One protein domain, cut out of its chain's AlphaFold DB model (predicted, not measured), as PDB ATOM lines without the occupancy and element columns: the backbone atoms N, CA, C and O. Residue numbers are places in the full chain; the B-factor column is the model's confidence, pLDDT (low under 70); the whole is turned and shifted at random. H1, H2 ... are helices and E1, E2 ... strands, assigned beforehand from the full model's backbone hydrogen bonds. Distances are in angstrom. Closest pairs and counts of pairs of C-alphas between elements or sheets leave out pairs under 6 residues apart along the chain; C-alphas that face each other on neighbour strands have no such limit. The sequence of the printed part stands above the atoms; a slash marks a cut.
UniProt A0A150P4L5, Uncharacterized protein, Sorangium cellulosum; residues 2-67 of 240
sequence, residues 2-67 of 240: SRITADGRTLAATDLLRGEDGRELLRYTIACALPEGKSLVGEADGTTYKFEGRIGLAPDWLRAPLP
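AT A GLANCE: This is residues 2 to 67 of the 240 residues of an uncharacterized protein of Sorangium cellulosum (UniProt A0A150P4L5). A helix, H2, packs on a two-stranded hairpin, E1 and E2, closer to E2 than to E1, with the short helices H1 and H3 near opposite ends of H2. A long opening stretch without a named element, residues 2 to 14, comes in beside E1, where residues 10 to 11 pair with residues 41 to 42 in parallel. The printed part has 66 residues, with the order H1 H2 E1 E2 H3, an antiparallel sheet E1 - E2 and a mixed class of helices and strands. It is compact and rounded, with a radius of gyration of the C-alphas of 10.9 A and spans of 29 by 23 by 20 A.

IN THESE COORDINATES: Find C-alpha 15 at (-7.389, -17.413, 19.531), where H1, residues 15 to 18, begins. H2, residues 20 to 33, then runs 19.7 A from C-alpha 20 at (-5.163, -26.599, 21.357). E1, residues 39 to 44, and E2, residues 47 to 52, each run 16.5 A. H3, residues 59 to 62, ends at C-alpha 62, (-25.619, -23.108, 11.353).

HOW THE PARTS SIT: Look first at the hairpin E1 and E2, antiparallel at 158 degrees, with N 42 and O 49 within hydrogen-bond range at 2.8 A. The closest C-alphas of H2 and E2, Arg 27 and Phe 51, are 5.4 A apart. H1 and H2 touch only at the corner, closest at the C-alphas of Leu 16 and Gly 22, 4.0 A. H2 and H3 are close but not clearly touching, the closest C-alphas, Ala 33 and Pro 59, being 6.2 A apart. H1 and H3 are apart. In H2 every O i to N i+4 pair is within hydrogen-bond range; H1 and H3 are too short for such a pair.

THE WHOLE: The C-alphas farthest apart, Gly 46 and Pro 67, are 31.0 A from each other. The printed part has no cut, and no link is long. Check the B-factor column at residues 2 to 9, where the model's pLDDT is under 70.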
ATOM      1  N   SER A   2     -17.022 -16.269  19.220       48.84
ATOM      2  CA  SER A   2     -16.743 -16.875  17.916       48.84
ATOM      3  C   SER A   2     -17.753 -16.366  16.889       48.84
ATOM      4  O   SER A   2     -18.960 -16.523  17.069       48.84
ATOM      5  N   ARG A   3     -17.268 -15.693  15.842       57.06
ATOM      6  CA  ARG A   3     -18.096 -15.253  14.716       57.06
ATOM      7  C   ARG A   3     -18.096 -16.369  13.679       57.06
ATOM      8  O   ARG A   3     -17.025 -16.831  13.302       57.06
ATOM      9  N   ILE A   4     -19.270 -16.812  13.249       58.50
ATOM     10  CA  ILE A   4     -19.389 -17.643  12.050       58.50
ATOM     11  C   ILE A   4     -19.336 -16.692  10.846       58.50
ATOM     12  O   ILE A   4     -19.857 -15.575  10.912       58.50
ATOM     13  N   THR A   5     -18.649 -17.089   9.780       58.25
ATOM     14  CA  THR A   5     -18.625 -16.370   8.499       58.25
ATOM     15  C   THR A   5     -20.027 -16.275   7.896       58.25
ATOM     16  O   THR A   5     -20.945 -16.994   8.283       58.25
ATOM     17  N   ALA A   6     -20.210 -15.376   6.927       57.31
ATOM     18  CA  ALA A   6     -21.519 -15.109   6.323       57.31
ATOM     19  C   ALA A   6     -22.185 -16.339   5.660       57.31
ATOM     20  O   ALA A   6     -23.389 -16.325   5.428       57.31
ATOM     21  N   ASP A   7     -21.424 -17.400   5.379       58.00
ATOM     22  CA  ASP A   7     -21.913 -18.677   4.846       58.00
ATOM     23  C   ASP A   7     -22.498 -19.625   5.916       58.00
ATOM     24  O   ASP A   7     -23.015 -20.689   5.572       58.00
ATOM     25  N   GLY A   8     -22.416 -19.266   7.203       60.44
ATOM     26  CA  GLY A   8     -22.950 -20.063   8.310       60.44
ATOM     27  C   GLY A   8     -22.166 -21.348   8.613       60.44
ATOM     28  O   GLY A   8     -22.629 -22.169   9.405       60.44
ATOM     29  N   ARG A   9     -21.001 -21.559   7.979       69.50
ATOM     30  CA  ARG A   9     -20.292 -22.854   8.007       69.50
ATOM     31  C   ARG A   9     -18.846 -22.783   8.467       69.50
ATOM     32  O   ARG A   9     -18.328 -23.806   8.924       69.50
ATOM     33  N   THR A  10     -18.229 -21.606   8.390       79.81
ATOM     34  CA  THR A  10     -16.827 -21.433   8.772       79.81
ATOM     35  C   THR A  10     -16.699 -20.620  10.062       79.81
ATOM     36  O   THR A  10     -17.286 -19.552  10.233       79.81
ATOM     37  N   LEU A  11     -15.944 -21.141  11.020       82.00
ATOM     38  CA  LEU A  11     -15.571 -20.451  12.246       82.00
ATOM     39  C   LEU A  11     -14.497 -19.411  11.927       82.00
ATOM     40  O   LEU A  11     -13.519 -19.709  11.242       82.00
ATOM     41  N   ALA A  12     -14.642 -18.200  12.463       80.44
ATOM     42  CA  ALA A  12     -13.600 -17.188  12.360       80.44
ATOM     43  C   ALA A  12     -12.300 -17.639  13.050       80.44
ATOM     44  O   ALA A  12     -12.332 -18.235  14.133       80.44
ATOM     45  N   ALA A  13     -11.165 -17.258  12.458       78.88
ATOM     46  CA  ALA A  13      -9.824 -17.457  13.004       78.88
ATOM     47  C   ALA A  13      -9.607 -16.609  14.273       78.88
ATOM     48  O   ALA A  13      -9.105 -15.484  14.231       78.88
ATOM     49  N   THR A  14     -10.043 -17.154  15.405       84.56
ATOM     50  CA  THR A  14      -9.902 -16.580  16.751       84.56
ATOM     51  C   THR A  14      -8.813 -17.309  17.533       84.56
ATOM     52  O   THR A  14      -8.401 -18.400  17.148       84.56
ATOM     53  N   ASP A  15      -8.383 -16.755  18.668       84.62
ATOM     54  CA  ASP A  15      -7.389 -17.413  19.531       84.62
ATOM     55  C   ASP A  15      -7.885 -18.764  20.072       84.62
ATOM     56  O   ASP A  15      -7.089 -19.682  20.245       84.62
ATOM     57  N   LEU A  16      -9.210 -18.933  20.212       85.12
ATOM     58  CA  LEU A  16      -9.828 -20.232  20.501       85.12
ATOM     59  C   LEU A  16      -9.531 -21.272  19.415       85.12
ATOM     60  O   LEU A  16      -9.319 -22.431  19.726       85.12
ATOM     61  N   LEU A  17      -9.520 -20.889  18.138       91.38
ATOM     62  CA  LEU A  17      -9.235 -21.833  17.055       91.38
ATOM     63  C   LEU A  17      -7.725 -22.118  16.919       91.38
ATOM     64  O   LEU A  17      -7.336 -23.222  16.532       91.38
ATOM     65  N   ARG A  18      -6.877 -21.133  17.245       91.75
ATOM     66  CA  ARG A  18      -5.410 -21.258  17.177       91.75
ATOM     67  C   ARG A  18      -4.836 -22.133  18.295       91.75
ATOM     68  O   ARG A  18      -3.923 -22.917  18.041       91.75
ATOM     69  N   GLY A  19      -5.369 -22.030  19.512       93.25
ATOM     70  CA  GLY A  19      -4.924 -22.821  20.666       93.25
ATOM     71  C   GLY A  19      -5.482 -24.247  20.677       93.25
ATOM     72  O   GLY A  19      -6.601 -24.482  20.231       93.25
ATOM     73  N   GLU A  20      -4.719 -25.203  21.209       91.94
ATOM     74  CA  GLU A  20      -5.163 -26.599  21.357       91.94
ATOM     75  C   GLU A  20      -6.351 -26.729  22.316       91.94
ATOM     76  O   GLU A  20      -7.408 -27.207  21.904       91.94
ATOM     77  N   ASP A  21      -6.235 -26.174  23.523       89.44
ATOM     78  CA  ASP A  21      -7.316 -26.149  24.518       89.44
ATOM     79  C   ASP A  21      -8.581 -25.468  23.973       89.44
ATOM     80  O   ASP A  21      -9.714 -25.892  24.207       89.44
ATOM     81  N   GLY A  22      -8.398 -24.408  23.181       90.88
ATOM     82  CA  GLY A  22      -9.502 -23.708  22.538       90.88
ATOM     83  C   GLY A  22     -10.205 -24.566  21.480       90.88
ATOM     84  O   GLY A  22     -11.436 -24.534  21.380       90.88
ATOM     85  N   ARG A  23      -9.458 -25.386  20.726       93.94
ATOM     86  CA  ARG A  23     -10.034 -26.364  19.793       93.94
ATOM     87  C   ARG A  23     -10.760 -27.482  20.526       93.94
ATOM     88  O   ARG A  23     -11.806 -27.915  20.045       93.94
ATOM     89  N   GLU A  24     -10.267 -27.930  21.675       91.56
ATOM     90  CA  GLU A  24     -10.987 -28.903  22.496       91.56
ATOM     91  C   GLU A  24     -12.313 -28.331  23.016       91.56
ATOM     92  O   GLU A  24     -13.366 -28.962  22.869       91.56
ATOM     93  N   LEU A  25     -12.301 -27.093  23.516       91.19
ATOM     94  CA  LEU A  25     -13.522 -26.389  23.903       91.19
ATOM     95  C   LEU A  25     -14.500 -26.269  22.723       91.19
ATOM     96  O   LEU A  25     -15.696 -26.533  22.879       91.19
ATOM     97  N   LEU A  26     -14.014 -25.909  21.531       93.50
ATOM     98  CA  LEU A  26     -14.836 -25.851  20.317       93.50
ATOM     99  C   LEU A  26     -15.407 -27.223  19.947       93.50
ATOM    100  O   LEU A  26     -16.584 -27.302  19.598       93.50
ATOM    101  N   ARG A  27     -14.619 -28.298  20.071       94.62
ATOM    102  CA  ARG A  27     -15.062 -29.675  19.813       94.62
ATOM    103  C   ARG A  27     -16.274 -30.028  20.665       94.62
ATOM    104  O   ARG A  27     -17.283 -30.447  20.104       94.62
ATOM    105  N   TYR A  28     -16.212 -29.819  21.979       94.81
ATOM    106  CA  TYR A  28     -17.347 -30.109  22.863       94.81
ATOM    107  C   TYR A  28     -18.516 -29.147  22.665       94.81
ATOM    108  O   TYR A  28     -19.666 -29.578  22.615       94.81
ATOM    109  N   THR A  29     -18.238 -27.855  22.477       95.31
ATOM    110  CA  THR A  29     -19.283 -26.854  22.222       95.31
ATOM    111  C   THR A  29     -20.096 -27.220  20.977       95.31
ATOM    112  O   THR A  29     -21.326 -27.169  20.993       95.31
ATOM    113  N   ILE A  30     -19.423 -27.635  19.902       95.62
ATOM    114  CA  ILE A  30     -20.058 -27.998  18.630       95.62
ATOM    115  C   ILE A  30     -20.717 -29.377  18.715       95.62
ATOM    116  O   ILE A  30     -21.824 -29.530  18.202       95.62
ATOM    117  N   ALA A  31     -20.115 -30.336  19.425       97.44
ATOM    118  CA  ALA A  31     -20.734 -31.630  19.702       97.44
ATOM    119  C   ALA A  31     -22.063 -31.477  20.465       97.44
ATOM    120  O   ALA A  31     -23.055 -32.100  20.091       97.44
ATOM    121  N   CYS A  32     -22.119 -30.609  21.478       98.12
ATOM    122  CA  CYS A  32     -23.347 -30.297  22.212       98.12
ATOM    123  C   CYS A  32     -24.367 -29.537  21.348       98.12
ATOM    124  O   CYS A  32     -25.565 -29.830  21.368       98.12
ATOM    125  N   ALA A  33     -23.914 -28.545  20.582       97.62
ATOM    126  CA  ALA A  33     -24.805 -27.664  19.837       97.62
ATOM    127  C   ALA A  33     -25.415 -28.325  18.596       97.62
ATOM    128  O   ALA A  33     -26.616 -28.204  18.360       97.62
ATOM    129  N   LEU A  34     -24.615 -29.009  17.784       97.50
ATOM    130  CA  LEU A  34     -25.060 -29.533  16.497       97.50
ATOM    131  C   LEU A  34     -25.429 -31.016  16.595       97.50
ATOM    132  O   LEU A  34     -24.806 -31.741  17.366       97.50
ATOM    133  N   PRO A  35     -26.435 -31.479  15.832       97.31
ATOM    134  CA  PRO A  35     -26.783 -32.892  15.788       97.31
ATOM    135  C   PRO A  35     -25.748 -33.678  14.979       97.31
ATOM    136  O   PRO A  35     -24.962 -33.105  14.215       97.31
ATOM    137  N   GLU A  36     -25.781 -35.001  15.113       96.75
ATOM    138  CA  GLU A  36     -24.979 -35.901  14.289       96.75
ATOM    139  C   GLU A  36     -25.153 -35.625  12.780       96.75
ATOM    140  O   GLU A  36     -26.213 -35.220  12.294       96.75
ATOM    141  N   GLY A  37     -24.065 -35.792  12.023       96.75
ATOM    142  CA  GLY A  37     -24.028 -35.534  10.581       96.75
ATOM    143  C   GLY A  37     -23.958 -34.050  10.199       96.75
ATOM    144  O   GLY A  37     -23.958 -33.724   9.007       96.75
ATOM    145  N   LYS A  38     -23.896 -33.135  11.174       96.50
ATOM    146  CA  LYS A  38     -23.599 -31.711  10.961       96.50
ATOM    147  C   LYS A  38     -22.233 -31.363  11.530       96.50
ATOM    148  O   LYS A  38     -21.802 -31.937  12.520       96.50
ATOM    149  N   SER A  39     -21.570 -30.391  10.916       94.56
ATOM    150  CA  SER A  39     -20.242 -29.949  11.328       94.56
ATOM    151  C   SER A  39     -20.028 -28.477  11.023       94.56
ATOM    152  O   SER A  39     -20.644 -27.939  10.101       94.56
ATOM    153  N   LEU A  40     -19.082 -27.873  11.732       92.31
ATOM    154  CA  LEU A  40     -18.478 -26.596  11.362       92.31
ATOM    155  C   LEU A  40     -17.002 -26.817  11.051       92.31
ATOM    156  O   LEU A  40     -16.360 -27.703  11.619       92.31
ATOM    157  N   VAL A  41     -16.472 -26.008  10.143       92.81
ATOM    158  CA  VAL A  41     -15.043 -25.992   9.820       92.81
ATOM    159  C   VAL A  41     -14.435 -24.684  10.292       92.81
ATOM    160  O   VAL A  41     -15.126 -23.679  10.381       92.81
ATOM    161  N   GLY A  42     -13.157 -24.672  10.630       90.81
ATOM    162  CA  GLY A  42     -12.425 -23.449  10.932       90.81
ATOM    163  C   GLY A  42     -11.033 -23.533  10.338       90.81
ATOM    164  O   GLY A  42     -10.417 -24.593  10.377       90.81
ATOM    165  N   GLU A  43     -10.528 -22.422   9.821       91.88
ATOM    166  CA  GLU A  43      -9.155 -22.336   9.328       91.88
ATOM    167  C   GLU A  43      -8.325 -21.429  10.231       91.88
ATOM    168  O   GLU A  43      -8.709 -20.294  10.525       91.88
ATOM    169  N   ALA A  44      -7.187 -21.940  10.687       90.88
ATOM    170  CA  ALA A  44      -6.209 -21.184  11.453       90.88
ATOM    171  C   ALA A  44      -4.806 -21.586  11.006       90.88
ATOM    172  O   ALA A  44      -4.501 -22.772  10.896       90.88
ATOM    173  N   ASP A  45      -3.973 -20.582  10.725       90.00
ATOM    174  CA  ASP A  45      -2.551 -20.747  10.405       90.00
ATOM    175  C   ASP A  45      -2.297 -21.756   9.263       90.00
ATOM    176  O   ASP A  45      -1.382 -22.573   9.305       90.00
ATOM    177  N   GLY A  46      -3.154 -21.719   8.234       89.75
ATOM    178  CA  GLY A  46      -3.077 -22.600   7.062       89.75
ATOM    179  C   GLY A  46      -3.577 -24.033   7.287       89.75
ATOM    180  O   GLY A  46      -3.489 -24.846   6.373       89.75
ATOM    181  N   THR A  47      -4.110 -24.346   8.473       92.56
ATOM    182  CA  THR A  47      -4.687 -25.658   8.804       92.56
ATOM    183  C   THR A  47      -6.206 -25.570   8.922       92.56
ATOM    184  O   THR A  47      -6.735 -24.709   9.630       92.56
ATOM    185  N   THR A  48      -6.910 -26.490   8.263       94.12
ATOM    186  CA  THR A  48      -8.367 -26.640   8.371       94.12
ATOM    187  C   THR A  48      -8.716 -27.651   9.463       94.12
ATOM    188  O   THR A  48      -8.297 -28.806   9.420       94.12
ATOM    189  N   TYR A  49      -9.538 -27.232  10.421       94.88
ATOM    190  CA  TYR A  49     -10.074 -28.058  11.498       94.88
ATOM    191  C   TYR A  49     -11.567 -28.296  11.280       94.88
ATOM    192  O   TYR A  49     -12.307 -27.367  10.956       94.88
ATOM    193  N   LYS A  50     -12.024 -29.532  11.488       95.00
ATOM    194  CA  LYS A  50     -13.440 -29.907  11.406       95.00
ATOM    195  C   LYS A  50     -13.951 -30.318  12.783       95.00
ATOM    196  O   LYS A  50     -13.347 -31.157  13.443       95.00
ATOM    197  N   PHE A  51     -15.086 -29.756  13.180       95.69
ATOM    198  CA  PHE A  51     -15.748 -30.040  14.448       95.69
ATOM    199  C   PHE A  51     -17.125 -30.636  14.178       95.69
ATOM    200  O   PHE A  51     -17.963 -30.017  13.520       95.69
ATOM    201  N   GLU A  52     -17.344 -31.851  14.665       97.00
ATOM    202  CA  GLU A  52     -18.549 -32.628  14.390       97.00
ATOM    203  C   GLU A  52     -19.599 -32.455  15.495       97.00
ATOM    204  O   GLU A  52     -19.275 -32.465  16.683       97.00
ATOM    205  N   GLY A  53     -20.865 -32.356  15.098       97.50
ATOM    206  CA  GLY A  53     -22.022 -32.389  15.986       97.50
ATOM    207  C   GLY A  53     -22.317 -33.791  16.522       97.50
ATOM    208  O   GLY A  53     -21.924 -34.798  15.923       97.50
ATOM    209  N   ARG A  54     -23.013 -33.860  17.659       97.12
ATOM    210  CA  ARG A  54     -23.465 -35.102  18.303       97.12
ATOM    211  C   ARG A  54     -24.880 -34.965  18.861       97.12
ATOM    212  O   ARG A  54     -25.761 -35.695  18.429       97.12
ATOM    213  N   ILE A  55     -25.099 -34.022  19.776       97.94
ATOM    214  CA  ILE A  55     -26.323 -33.939  20.582       97.94
ATOM    215  C   ILE A  55     -27.422 -33.156  19.860       97.94
ATOM    216  O   ILE A  55     -28.527 -33.655  19.701       97.94
ATOM    217  N   GLY A  56     -27.138 -31.944  19.373       97.62
ATOM    218  CA  GLY A  56     -28.137 -31.135  18.662       97.62
ATOM    219  C   GLY A  56     -29.018 -30.263  19.556       97.62
ATOM    220  O   GLY A  56     -30.211 -30.112  19.292       97.62
ATOM    221  N   LEU A  57     -28.443 -29.657  20.595       98.31
ATOM    222  CA  LEU A  57     -29.145 -28.708  21.472       98.31
ATOM    223  C   LEU A  57     -29.394 -27.332  20.834       98.31
ATOM    224  O   LEU A  57     -30.187 -26.540  21.337       98.31
ATOM    225  N   ALA A  58     -28.700 -27.025  19.742       96.88
ATOM    226  CA  ALA A  58     -28.763 -25.742  19.059       96.88
ATOM    227  C   ALA A  58     -28.477 -25.860  17.544       96.88
ATOM    228  O   ALA A  58     -27.556 -25.218  17.028       96.88
ATOM    229  N   PRO A  59     -29.262 -26.654  16.791       94.88
ATOM    230  CA  PRO A  59     -29.023 -26.894  15.364       94.88
ATOM    231  C   PRO A  59     -29.081 -25.614  14.515       94.88
ATOM    232  O   PRO A  59     -28.421 -25.519  13.479       94.88
ATOM    233  N   ASP A  60     -29.838 -24.611  14.965       91.00
ATOM    234  CA  ASP A  60     -29.999 -23.328  14.275       91.00
ATOM    235  C   ASP A  60     -28.730 -22.474  14.251       91.00
ATOM    236  O   ASP A  60     -28.661 -21.513  13.481       91.00
ATOM    237  N   TRP A  61     -27.697 -22.856  15.009       90.19
ATOM    238  CA  TRP A  61     -26.414 -22.159  15.004       90.19
ATOM    239  C   TRP A  61     -25.750 -22.121  13.620       90.19
ATOM    240  O   TRP A  61     -25.019 -21.189  13.304       90.19
ATOM    241  N   LEU A  62     -26.068 -23.087  12.751       88.75
ATOM    242  CA  LEU A  62     -25.619 -23.108  11.353       88.75
ATOM    243  C   LEU A  62     -26.177 -21.954  10.504       88.75
ATOM    244  O   LEU A  62     -25.741 -21.753   9.374       88.75
ATOM    245  N   ARG A  63     -27.205 -21.252  10.988       86.19
ATOM    246  CA  ARG A  63     -27.941 -20.235  10.223       86.19
ATOM    247  C   ARG A  63     -27.956 -18.876  10.906       86.19
ATOM    248  O   ARG A  63     -28.065 -17.862  10.224       86.19
ATOM    249  N   ALA A  64     -27.876 -18.851  12.232       86.25
ATOM    250  CA  ALA A  64     -27.966 -17.632  13.018       86.25
ATOM    251  C   ALA A  64     -27.128 -17.732  14.303       86.25
ATOM    252  O   ALA A  64     -26.829 -18.835  14.765       86.25
ATOM    253  N   PRO A  65     -26.764 -16.595  14.922       85.25
ATOM    254  CA  PRO A  65     -26.191 -16.595  16.263       85.25
ATOM    255  C   PRO A  65     -27.086 -17.334  17.265       85.25
ATOM    256  O   PRO A  65     -28.313 -17.258  17.186       85.25
ATOM    257  N   LEU A  66     -26.470 -18.013  18.235       87.75
ATOM    258  CA  LEU A  66     -27.192 -18.733  19.283       87.75
ATOM    259  C   LEU A  66     -28.080 -17.772  20.091       87.75
ATOM    260  O   LEU A  66     -27.535 -16.854  20.716       87.75
ATOM    261  N   PRO A  67     -29.408 -17.982  20.156       90.94
ATOM    262  CA  PRO A  67     -30.235 -17.286  21.132       90.94
ATOM    263  C   PRO A  67     -29.844 -17.728  22.545       90.94
ATOM    264  O   PRO A  67     -29.337 -18.831  22.746       90.94
TER     265      PRO A  67